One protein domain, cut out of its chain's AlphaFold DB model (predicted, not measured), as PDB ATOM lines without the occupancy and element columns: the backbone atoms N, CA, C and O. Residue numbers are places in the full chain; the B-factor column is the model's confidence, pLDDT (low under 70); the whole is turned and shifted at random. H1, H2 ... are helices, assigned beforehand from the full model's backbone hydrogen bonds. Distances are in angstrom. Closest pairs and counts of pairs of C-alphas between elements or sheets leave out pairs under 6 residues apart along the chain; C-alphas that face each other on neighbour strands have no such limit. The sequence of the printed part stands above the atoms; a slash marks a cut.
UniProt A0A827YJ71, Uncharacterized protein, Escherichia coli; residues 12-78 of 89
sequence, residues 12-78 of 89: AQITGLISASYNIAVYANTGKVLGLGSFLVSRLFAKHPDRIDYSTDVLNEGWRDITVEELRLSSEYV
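This is residues 12 to 78 of the 89 residues of an uncharacterized protein of Escherichia coli (UniProt A0A827YJ71). Picture a flat, open frame: the longer helix H1 on one side, the small helix H2 well away from it, and a long stretch without a named element, residues 46 to 78, that runs back from H2 past the last residues of H1 and on to a far tail. Residues 12 to 18, which belong to H1, stick out free, and so do residues 69 to 74. The printed part has 67 residues with two named helices, H1 then H2, and no named strand; the class is all helix, though under half of the residues, 27 of 67, are in named elements. It is only just loose, close to extended, with a radius of gyration of the C-alphas of 16.3 A and spans of 43 by 40 by 16 A.

Find C-alpha 12 at (-27.373, -18.291, 24.525); from there H1, residues 12 to 28, runs 24.5 A to C-alpha 28 at (-29.999, -35.120, 6.892). After seven residues you reach H2, residues 36 to 45, which runs 14.5 A and ends with C-alpha 45 at (-53.274, -36.175, -5.708).

H1 and H2 are apart, with no C-alpha of the one within 8 A of the other, and a short link of 7 residues joins them. Look in that link for residues 32 to 33, which pair antiparallel with residues 52 to 53. In H1 every O i to N i+4 pair is within hydrogen-bond range; in H2, 5 of 6 are.

The C-alphas of Phe 45 and Arg 72, the two farthest apart, are 43.9 A from each other. The printed part has no cut. Look in the B-factor column for pLDDT under 70 at residues 30 to 58 and residue 60; the mean of the printed part is 72.6.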
ATOM      1  N   ALA A  12     -28.393 -18.286  25.579       87.00
ATOM      2  CA  ALA A  12     -27.373 -18.291  24.525       87.00
ATOM      3  C   ALA A  12     -27.006 -19.712  24.050       87.00
ATOM      4  O   ALA A  12     -26.853 -19.946  22.853       87.00
ATOM      5  N   GLN A  13     -26.914 -20.673  24.977       89.06
ATOM      6  CA  GLN A  13     -26.629 -22.078  24.662       89.06
ATOM      7  C   GLN A  13     -27.806 -22.727  23.932       89.06
ATOM      8  O   GLN A  13     -27.605 -23.489  22.991       89.06
ATOM      9  N   ILE A  14     -29.032 -22.377  24.328       88.62
ATOM     10  CA  ILE A  14     -30.261 -22.818  23.666       88.62
ATOM     11  C   ILE A  14     -30.287 -22.350  22.206       88.62
ATOM     12  O   ILE A  14     -30.549 -23.155  21.317       88.62
ATOM     13  N   THR A  15     -29.970 -21.081  21.935       86.75
ATOM     14  CA  THR A  15     -29.922 -20.558  20.560       86.75
ATOM     15  C   THR A  15     -28.921 -21.326  19.697       86.75
ATOM     16  O   THR A  15     -29.260 -21.729  18.585       86.75
ATOM     17  N   GLY A  16     -27.714 -21.579  20.218       86.75
ATOM     18  CA  GLY A  16     -26.702 -22.368  19.510       86.75
ATOM     19  C   GLY A  16     -27.163 -23.803  19.239       86.75
ATOM     20  O   GLY A  16     -27.031 -24.294  18.120       86.75
ATOM     21  N   LEU A  17     -27.781 -24.448  20.233       87.31
ATOM     22  CA  LEU A  17     -28.313 -25.805  20.106       87.31
ATOM     23  C   LEU A  17     -29.396 -25.897  19.027       87.31
ATOM     24  O   LEU A  17     -29.376 -26.825  18.220       87.31
ATOM     25  N   ILE A  18     -30.331 -24.946  18.999       87.56
ATOM     26  CA  ILE A  18     -31.419 -24.923  18.014       87.56
ATOM     27  C   ILE A  18     -30.864 -24.700  16.611       87.56
ATOM     28  O   ILE A  18     -31.257 -25.419  15.696       87.56
ATOM     29  N   SER A  19     -29.941 -23.746  16.446       85.62
ATOM     30  CA  SER A  19     -29.310 -23.459  15.153       85.62
ATOM     31  C   SER A  19     -28.600 -24.695  14.598       85.62
ATOM     32  O   SER A  19     -28.901 -25.141  13.491       85.62
ATOM     33  N   ALA A  20     -27.742 -25.323  15.407       86.25
ATOM     34  CA  ALA A  20     -27.021 -26.529  15.010       86.25
ATOM     35  C   ALA A  20     -27.976 -27.695  14.699       86.25
ATOM     36  O   ALA A  20     -27.821 -28.372  13.685       86.25
ATOM     37  N   SER A  21     -29.003 -27.898  15.531       85.94
ATOM     38  CA  SER A  21     -29.989 -28.968  15.322       85.94
ATOM     39  C   SER A  21     -30.785 -28.765  14.033       85.94
ATOM     40  O   SER A  21     -31.026 -29.725  13.304       85.94
ATOM     41  N   TYR A  22     -31.172 -27.525  13.729       84.31
ATOM     42  CA  TYR A  22     -31.857 -27.186  12.486       84.31
ATOM     43  C   TYR A  22     -30.962 -27.444  11.269       84.31
ATOM     44  O   TYR A  22     -31.398 -28.105  10.328       84.31
ATOM     45  N   ASN A  23     -29.702 -27.003  11.314       82.31
ATOM     46  CA  ASN A  23     -28.740 -27.217  10.233       82.31
ATOM     47  C   ASN A  23     -28.509 -28.714   9.961       82.31
ATOM     48  O   ASN A  23     -28.561 -29.139   8.808       82.31
ATOM     49  N   ILE A  24     -28.337 -29.530  11.008       84.38
ATOM     50  CA  ILE A  24     -28.173 -30.988  10.874       84.38
ATOM     51  C   ILE A  24     -29.455 -31.643  10.341       84.38
ATOM     52  O   ILE A  24     -29.382 -32.527   9.491       84.38
ATOM     53  N   ALA A  25     -30.634 -31.217  10.800       83.00
ATOM     54  CA  ALA A  25     -31.905 -31.768  10.326       83.00
ATOM     55  C   ALA A  25     -32.154 -31.459   8.843       83.00
ATOM     56  O   ALA A  25     -32.652 -32.313   8.110       83.00
ATOM     57  N   VAL A  26     -31.791 -30.254   8.397       79.31
ATOM     58  CA  VAL A  26     -31.844 -29.854   6.987       79.31
ATOM     59  C   VAL A  26     -30.847 -30.673   6.163       79.31
ATOM     60  O   VAL A  26     -31.245 -31.245   5.153       79.31
ATOM     61  N   TYR A  27     -29.607 -30.825   6.641       78.75
ATOM     62  CA  TYR A  27     -28.584 -31.662   6.006       78.75
ATOM     63  C   TYR A  27     -29.014 -33.126   5.832       78.75
ATOM     64  O   TYR A  27     -28.907 -33.693   4.747       78.75
ATOM     65  N   ALA A  28     -29.546 -33.733   6.896       78.25
ATOM     66  CA  ALA A  28     -29.999 -35.120   6.892       78.25
ATOM     67  C   ALA A  28     -31.231 -35.346   5.996       78.25
ATOM     68  O   ALA A  28     -31.571 -36.489   5.673       78.25
ATOM     69  N   ASN A  29     -31.926 -34.279   5.596       76.12
ATOM     70  CA  ASN A  29     -33.102 -34.388   4.757       76.12
ATOM     71  C   ASN A  29     -32.710 -34.587   3.288       76.12
ATOM     72  O   ASN A  29     -32.599 -33.649   2.506       76.12
ATOM     73  N   THR A  30     -32.559 -35.853   2.903       65.88
ATOM     74  CA  THR A  30     -32.129 -36.253   1.553       65.88
ATOM     75  C   THR A  30     -33.148 -35.997   0.439       65.88
ATOM     76  O   THR A  30     -32.886 -36.368  -0.696       65.88
ATOM     77  N   GLY A  31     -34.308 -35.396   0.718       60.41
ATOM     78  CA  GLY A  31     -35.330 -35.124  -0.291       60.41
ATOM     79  C   GLY A  31     -35.926 -33.735  -0.142       60.41
ATOM     80  O   GLY A  31     -36.927 -33.553   0.556       60.41
ATOM     81  N   LYS A  32     -35.367 -32.750  -0.851       59.81
ATOM     82  CA  LYS A  32     -36.026 -31.452  -0.991       59.81
ATOM     83  C   LYS A  32     -37.139 -31.559  -2.019       59.81
ATOM     84  O   LYS A  32     -36.918 -31.650  -3.227       59.81
ATOM     85  N   VAL A  33     -38.366 -31.518  -1.514       56.00
ATOM     86  CA  VAL A  33     -39.559 -31.296  -2.324       56.00
ATOM     87  C   VAL A  33     -39.568 -29.812  -2.694       56.00
ATOM     88  O   VAL A  33     -39.801 -28.951  -1.847       56.00
ATOM     89  N   LEU A  34     -39.225 -29.496  -3.945       52.00
ATOM     90  CA  LEU A  34     -39.178 -28.116  -4.429       52.00
ATOM     91  C   LEU A  34     -40.595 -27.505  -4.383       52.00
ATOM     92  O   LEU A  34     -41.463 -27.843  -5.188       52.00
ATOM     93  N   GLY A  35     -40.820 -26.606  -3.417       46.59
ATOM     94  CA  GLY A  35     -42.008 -25.754  -3.285       46.59
ATOM     95  C   GLY A  35     -43.099 -26.267  -2.328       46.59
ATOM     96  O   GLY A  35     -43.521 -27.417  -2.396       46.59
ATOM     97  N   LEU A  36     -43.644 -25.364  -1.495       48.12
ATOM     98  CA  LEU A  36     -44.821 -25.592  -0.626       48.12
ATOM     99  C   LEU A  36     -46.025 -26.200  -1.374       48.12
ATOM    100  O   LEU A  36     -46.807 -26.949  -0.792       48.12
ATOM    101  N   GLY A  37     -46.156 -25.905  -2.672       51.19
ATOM    102  CA  GLY A  37     -47.206 -26.456  -3.526       51.19
ATOM    103  C   GLY A  37     -47.045 -27.947  -3.832       51.19
ATOM    104  O   GLY A  37     -48.043 -28.659  -3.878       51.19
ATOM    105  N   SER A  38     -45.823 -28.461  -4.001       52.84
ATOM    106  CA  SER A  38     -45.630 -29.837  -4.487       52.84
ATOM    107  C   SER A  38     -45.771 -30.900  -3.390       52.84
ATOM    108  O   SER A  38     -46.179 -32.019  -3.689       52.84
ATOM    109  N   PHE A  39     -45.565 -30.553  -2.111       54.53
ATOM    110  CA  PHE A  39     -45.840 -31.455  -0.980       54.53
ATOM    111  C   PHE A  39     -47.343 -31.650  -0.722       54.53
ATOM    112  O   PHE A  39     -47.806 -32.771  -0.510       54.53
ATOM    113  N   LEU A  40     -48.126 -30.567  -0.759       54.16
ATOM    114  CA  LEU A  40     -49.580 -30.664  -0.617       54.16
ATOM    115  C   LEU A  40     -50.185 -31.396  -1.820       54.16
ATOM    116  O   LEU A  40     -51.013 -32.283  -1.639       54.16
ATOM    117  N   VAL A  41     -49.714 -31.101  -3.036       54.69
ATOM    118  CA  VAL A  41     -50.173 -31.779  -4.256       54.69
ATOM    119  C   VAL A  41     -49.797 -33.267  -4.268       54.69
ATOM    120  O   VAL A  41     -50.617 -34.079  -4.691       54.69
ATOM    121  N   SER A  42     -48.626 -33.665  -3.757       55.31
ATOM    122  CA  SER A  42     -48.247 -35.085  -3.705       55.31
ATOM    123  C   SER A  42     -49.095 -35.890  -2.721       55.31
ATOM    124  O   SER A  42     -49.514 -37.000  -3.050       55.31
ATOM    125  N   ARG A  43     -49.433 -35.322  -1.553       57.00
ATOM    126  CA  ARG A  43     -50.340 -35.968  -0.588       57.00
ATOM    127  C   ARG A  43     -51.797 -35.997  -1.049       57.00
ATOM    128  O   ARG A  43     -52.474 -36.982  -0.782       57.00
ATOM    129  N   LEU A  44     -52.285 -34.935  -1.695       60.91
ATOM    130  CA  LEU A  44     -53.690 -34.831  -2.116       60.91
ATOM    131  C   LEU A  44     -53.991 -35.559  -3.431       60.91
ATOM    132  O   LEU A  44     -55.095 -36.073  -3.584       60.91
ATOM    133  N   PHE A  45     -53.041 -35.624  -4.366       60.31
ATOM    134  CA  PHE A  45     -53.274 -36.175  -5.708       60.31
ATOM    135  C   PHE A  45     -52.459 -37.436  -6.017       60.31
ATOM    136  O   PHE A  45     -52.483 -37.893  -7.157       60.31
ATOM    137  N   ALA A  46     -51.709 -37.978  -5.045       56.78
ATOM    138  CA  ALA A  46     -50.774 -39.097  -5.234       56.78
ATOM    139  C   ALA A  46     -49.786 -38.889  -6.403       56.78
ATOM    140  O   ALA A  46     -49.207 -39.837  -6.931       56.78
ATOM    141  N   LYS A  47     -49.594 -37.637  -6.828       53.59
ATOM    142  CA  LYS A  47     -48.711 -37.288  -7.931       53.59
ATOM    143  C   LYS A  47     -47.305 -37.199  -7.361       53.59
ATOM    144  O   LYS A  47     -47.039 -36.358  -6.500       53.59
ATOM    145  N   HIS A  48     -46.417 -38.089  -7.793       57.22
ATOM    146  CA  HIS A  48     -45.013 -37.992  -7.417       57.22
ATOM    147  C   HIS A  48     -44.497 -36.596  -7.800       57.22
ATOM    148  O   HIS A  48     -44.825 -36.124  -8.890       57.22
ATOM    149  N   PRO A  49     -43.765 -35.902  -6.910       55.84
ATOM    150  CA  PRO A  49     -43.187 -34.610  -7.252       55.84
ATOM    151  C   PRO A  49     -42.341 -34.764  -8.520       55.84
ATOM    152  O   PRO A  49     -41.526 -35.682  -8.605       55.84
ATOM    153  N   ASP A  50     -42.532 -33.859  -9.486       57.25
ATOM    154  CA  ASP A  50     -41.876 -33.924 -10.803       57.25
ATOM    155  C   ASP A  50     -40.339 -33.931 -10.689       57.25
ATOM    156  O   ASP A  50     -39.638 -34.384 -11.593       57.25
ATOM    157  N   ARG A  51     -39.800 -33.449  -9.559       55.06
ATOM    158  CA  ARG A  51     -38.376 -33.509  -9.230       55.06
ATOM    159  C   ARG A  51     -38.170 -33.487  -7.715       55.06
ATOM    160  O   ARG A  51     -38.587 -32.543  -7.046       55.06
ATOM    161  N   ILE A  52     -37.508 -34.513  -7.186       60.06
ATOM    162  CA  ILE A  52     -36.916 -34.487  -5.844       60.06
ATOM    163  C   ILE A  52     -35.455 -34.114  -6.041       60.06
ATOM    164  O   ILE A  52     -34.757 -34.771  -6.817       60.06
ATOM    165  N   ASP A  53     -35.016 -33.037  -5.394       61.19
ATOM    166  CA  ASP A  53     -33.594 -32.732  -5.336       61.19
ATOM    167  C   ASP A  53     -32.966 -33.507  -4.174       61.19
ATOM    168  O   ASP A  53     -33.428 -33.424  -3.033       61.19
ATOM    169  N   TYR A  54     -31.945 -34.288  -4.514       62.09
ATOM    170  CA  TYR A  54     -31.147 -35.095  -3.597       62.09
ATOM    171  C   TYR A  54     -29.774 -34.458  -3.347       62.09
ATOM    172  O   TYR A  54     -28.883 -35.125  -2.822       62.09
ATOM    173  N   SER A  55     -29.574 -33.202  -3.765       64.00
ATOM    174  CA  SER A  55     -28.387 -32.442  -3.404       64.00
ATOM    175  C   SER A  55     -28.279 -32.368  -1.882       64.00
ATOM    176  O   SER A  55     -29.213 -31.980  -1.179       64.00
ATOM    177  N   THR A  56     -27.137 -32.810  -1.365       63.22
ATOM    178  CA  THR A  56     -26.800 -32.655   0.046       63.22
ATOM    179  C   THR A  56     -26.629 -31.175   0.325       63.22
ATOM    180  O   THR A  56     -25.847 -30.501  -0.356       63.22
ATOM    181  N   ASP A  57     -27.346 -30.663   1.323       67.56
ATOM    182  CA  ASP A  57     -27.048 -29.334   1.836       67.56
ATOM    183  C   ASP A  57     -25.614 -29.276   2.368       67.56
ATOM    184  O   ASP A  57     -24.996 -30.291   2.685       67.56
ATOM    185  N   VAL A  58     -25.049 -28.077   2.439       68.19
ATOM    186  CA  VAL A  58     -23.704 -27.910   2.990       68.19
ATOM    187  C   VAL A  58     -23.790 -27.951   4.512       68.19
ATOM    188  O   VAL A  58     -24.523 -27.168   5.122       68.19
ATOM    189  N   LEU A  59     -23.015 -28.845   5.132       72.12
ATOM    190  CA  LEU A  59     -22.737 -28.795   6.566       72.12
ATOM    191  C   LEU A  59     -21.968 -27.502   6.868       72.12
ATOM    192  O   LEU A  59     -20.799 -27.351   6.517       72.12
ATOM    193  N   ASN A  60     -22.649 -26.545   7.492       69.44
ATOM    194  CA  ASN A  60     -22.048 -25.297   7.959       69.44
ATOM    195  C   ASN A  60     -21.461 -25.477   9.374       69.44
ATOM    196  O   ASN A  60     -21.677 -26.496  10.019       69.44
ATOM    197  N   GLU A  61     -20.751 -24.465   9.884       70.62
ATOM    198  CA  GLU A  61     -20.418 -24.344  11.321       70.62
ATOM    199  C   GLU A  61     -19.499 -25.444  11.899       70.62
ATOM    200  O   GLU A  61     -19.597 -25.794  13.072       70.62
ATOM    201  N   GLY A  62     -18.564 -25.971  11.100       79.19
ATOM    202  CA  GLY A  62     -17.520 -26.888  11.590       79.19
ATOM    203  C   GLY A  62     -17.967 -28.342  11.758       79.19
ATOM    204  O   GLY A  62     -17.216 -29.156  12.296       79.19
ATOM    205  N   TRP A  63     -19.163 -28.676  11.281       84.75
ATOM    206  CA  TRP A  63     -19.639 -30.049  11.213       84.75
ATOM    207  C   TRP A  63     -19.070 -30.766   9.986       84.75
ATOM    208  O   TRP A  63     -18.915 -30.178   8.917       84.75
ATOM    209  N   ARG A  64     -18.770 -32.054  10.146       86.12
ATOM    210  CA  ARG A  64     -18.387 -32.960   9.060       86.12
ATOM    211  C   ARG A  64     -19.039 -34.313   9.277       86.12
ATOM    212  O   ARG A  64     -19.296 -34.687  10.423       86.12
ATOM    213  N   ASP A  65     -19.225 -35.056   8.199       84.44
ATOM    214  CA  ASP A  65     -19.603 -36.457   8.313       84.44
ATOM    215  C   ASP A  65     -18.487 -37.265   8.983       84.44
ATOM    216  O   ASP A  65     -17.291 -37.047   8.751       84.44
ATOM    217  N   ILE A  66     -18.909 -38.205   9.824       87.19
ATOM    218  CA  ILE A  66     -18.041 -39.238  10.382       87.19
ATOM    219  C   ILE A  66     -18.068 -40.411   9.407       87.19
ATOM    220  O   ILE A  66     -19.153 -40.848   9.011       87.19
ATOM    221  N   THR A  67     -16.903 -40.917   9.009       85.44
ATOM    222  CA  THR A  67     -16.812 -42.006   8.025       85.44
ATOM    223  C   THR A  67     -17.061 -43.381   8.653       85.44
ATOM    224  O   THR A  67     -16.983 -43.558   9.874       85.44
ATOM    225  N   VAL A  68     -17.357 -44.387   7.821       87.81
ATOM    226  CA  VAL A  68     -17.575 -45.772   8.283       87.81
ATOM    227  C   VAL A  68     -16.344 -46.345   8.968       87.81
ATOM    228  O   VAL A  68     -16.475 -47.070   9.954       87.81
ATOM    229  N   GLU A  69     -15.150 -45.977   8.503       86.56
ATOM    230  CA  GLU A  69     -13.883 -46.381   9.107       86.56
ATOM    231  C   GLU A  69     -13.724 -45.785  10.509       86.56
ATOM    232  O   GLU A  69     -13.301 -46.483  11.433       86.56
ATOM    233  N   GLU A  70     -14.111 -44.517  10.692       89.44
ATOM    234  CA  GLU A  70     -14.078 -43.838  11.992       89.44
ATOM    235  C   GLU A  70     -15.055 -44.474  12.991       89.44
ATOM    236  O   GLU A  70     -14.728 -44.613  14.171       89.44
ATOM    237  N   LEU A  71     -16.222 -44.929  12.518       89.12
ATOM    238  CA  LEU A  71     -17.196 -45.669  13.330       89.12
ATOM    239  C   LEU A  71     -16.882 -47.165  13.468       89.12
ATOM    240  O   LEU A  71     -17.563 -47.855  14.226       89.12
ATOM    241  N   ARG A  72     -15.855 -47.671  12.770       89.69
ATOM    242  CA  ARG A  72     -15.520 -49.104  12.687       89.69
ATOM    243  C   ARG A  72     -16.707 -49.958  12.227       89.69
ATOM    244  O   ARG A  72     -16.910 -51.069  12.719       89.69
ATOM    245  N   LEU A  73     -17.498 -49.426  11.300       86.62
ATOM    246  CA  LEU A  73     -18.640 -50.101  10.695       86.62
ATOM    247  C   LEU A  73     -18.262 -50.700   9.340       86.62
ATOM    248  O   LEU A  73     -17.340 -50.245   8.666       86.62
ATOM    249  N   SER A  74     -19.004 -51.730   8.936       86.25
ATOM    250  CA  SER A  74     -18.934 -52.266   7.576       86.25
ATOM    251  C   SER A  74     -19.509 -51.254   6.579       86.25
ATOM    252  O   SER A  74     -20.469 -50.541   6.884       86.25
ATOM    253  N   SER A  75     -18.957 -51.215   5.366       84.19
ATOM    254  CA  SER A  75     -19.450 -50.352   4.286       84.19
ATOM    255  C   SER A  75     -20.877 -50.696   3.846       84.19
ATOM    256  O   SER A  75     -21.539 -49.866   3.232       84.19
ATOM    257  N   GLU A  76     -21.388 -51.875   4.209       87.12
ATOM    258  CA  GLU A  76     -22.776 -52.290   3.961       87.12
ATOM    259  C   GLU A  76     -23.816 -51.412   4.675       87.12
ATOM    260  O   GLU A  76     -24.970 -51.349   4.252       87.12
ATOM    261  N   TYR A  77     -23.408 -50.711   5.739       84.31
ATOM    262  CA  TYR A  77     -24.271 -49.802   6.491       84.31
ATOM    263  C   TYR A  77     -24.372 -48.417   5.860       84.31
ATOM    264  O   TYR A  77     -25.065 -47.569   6.412       84.31
ATOM    265  N   VAL A  78     -23.705 -48.158   4.735       85.25
ATOM    266  CA  VAL A  78     -23.774 -46.876   4.031       85.25
ATOM    267  C   VAL A  78     -24.377 -47.072   2.649       85.25
ATOM    268  O   VAL A  78     -23.954 -47.928   1.876       85.25
TER     269      VAL A  78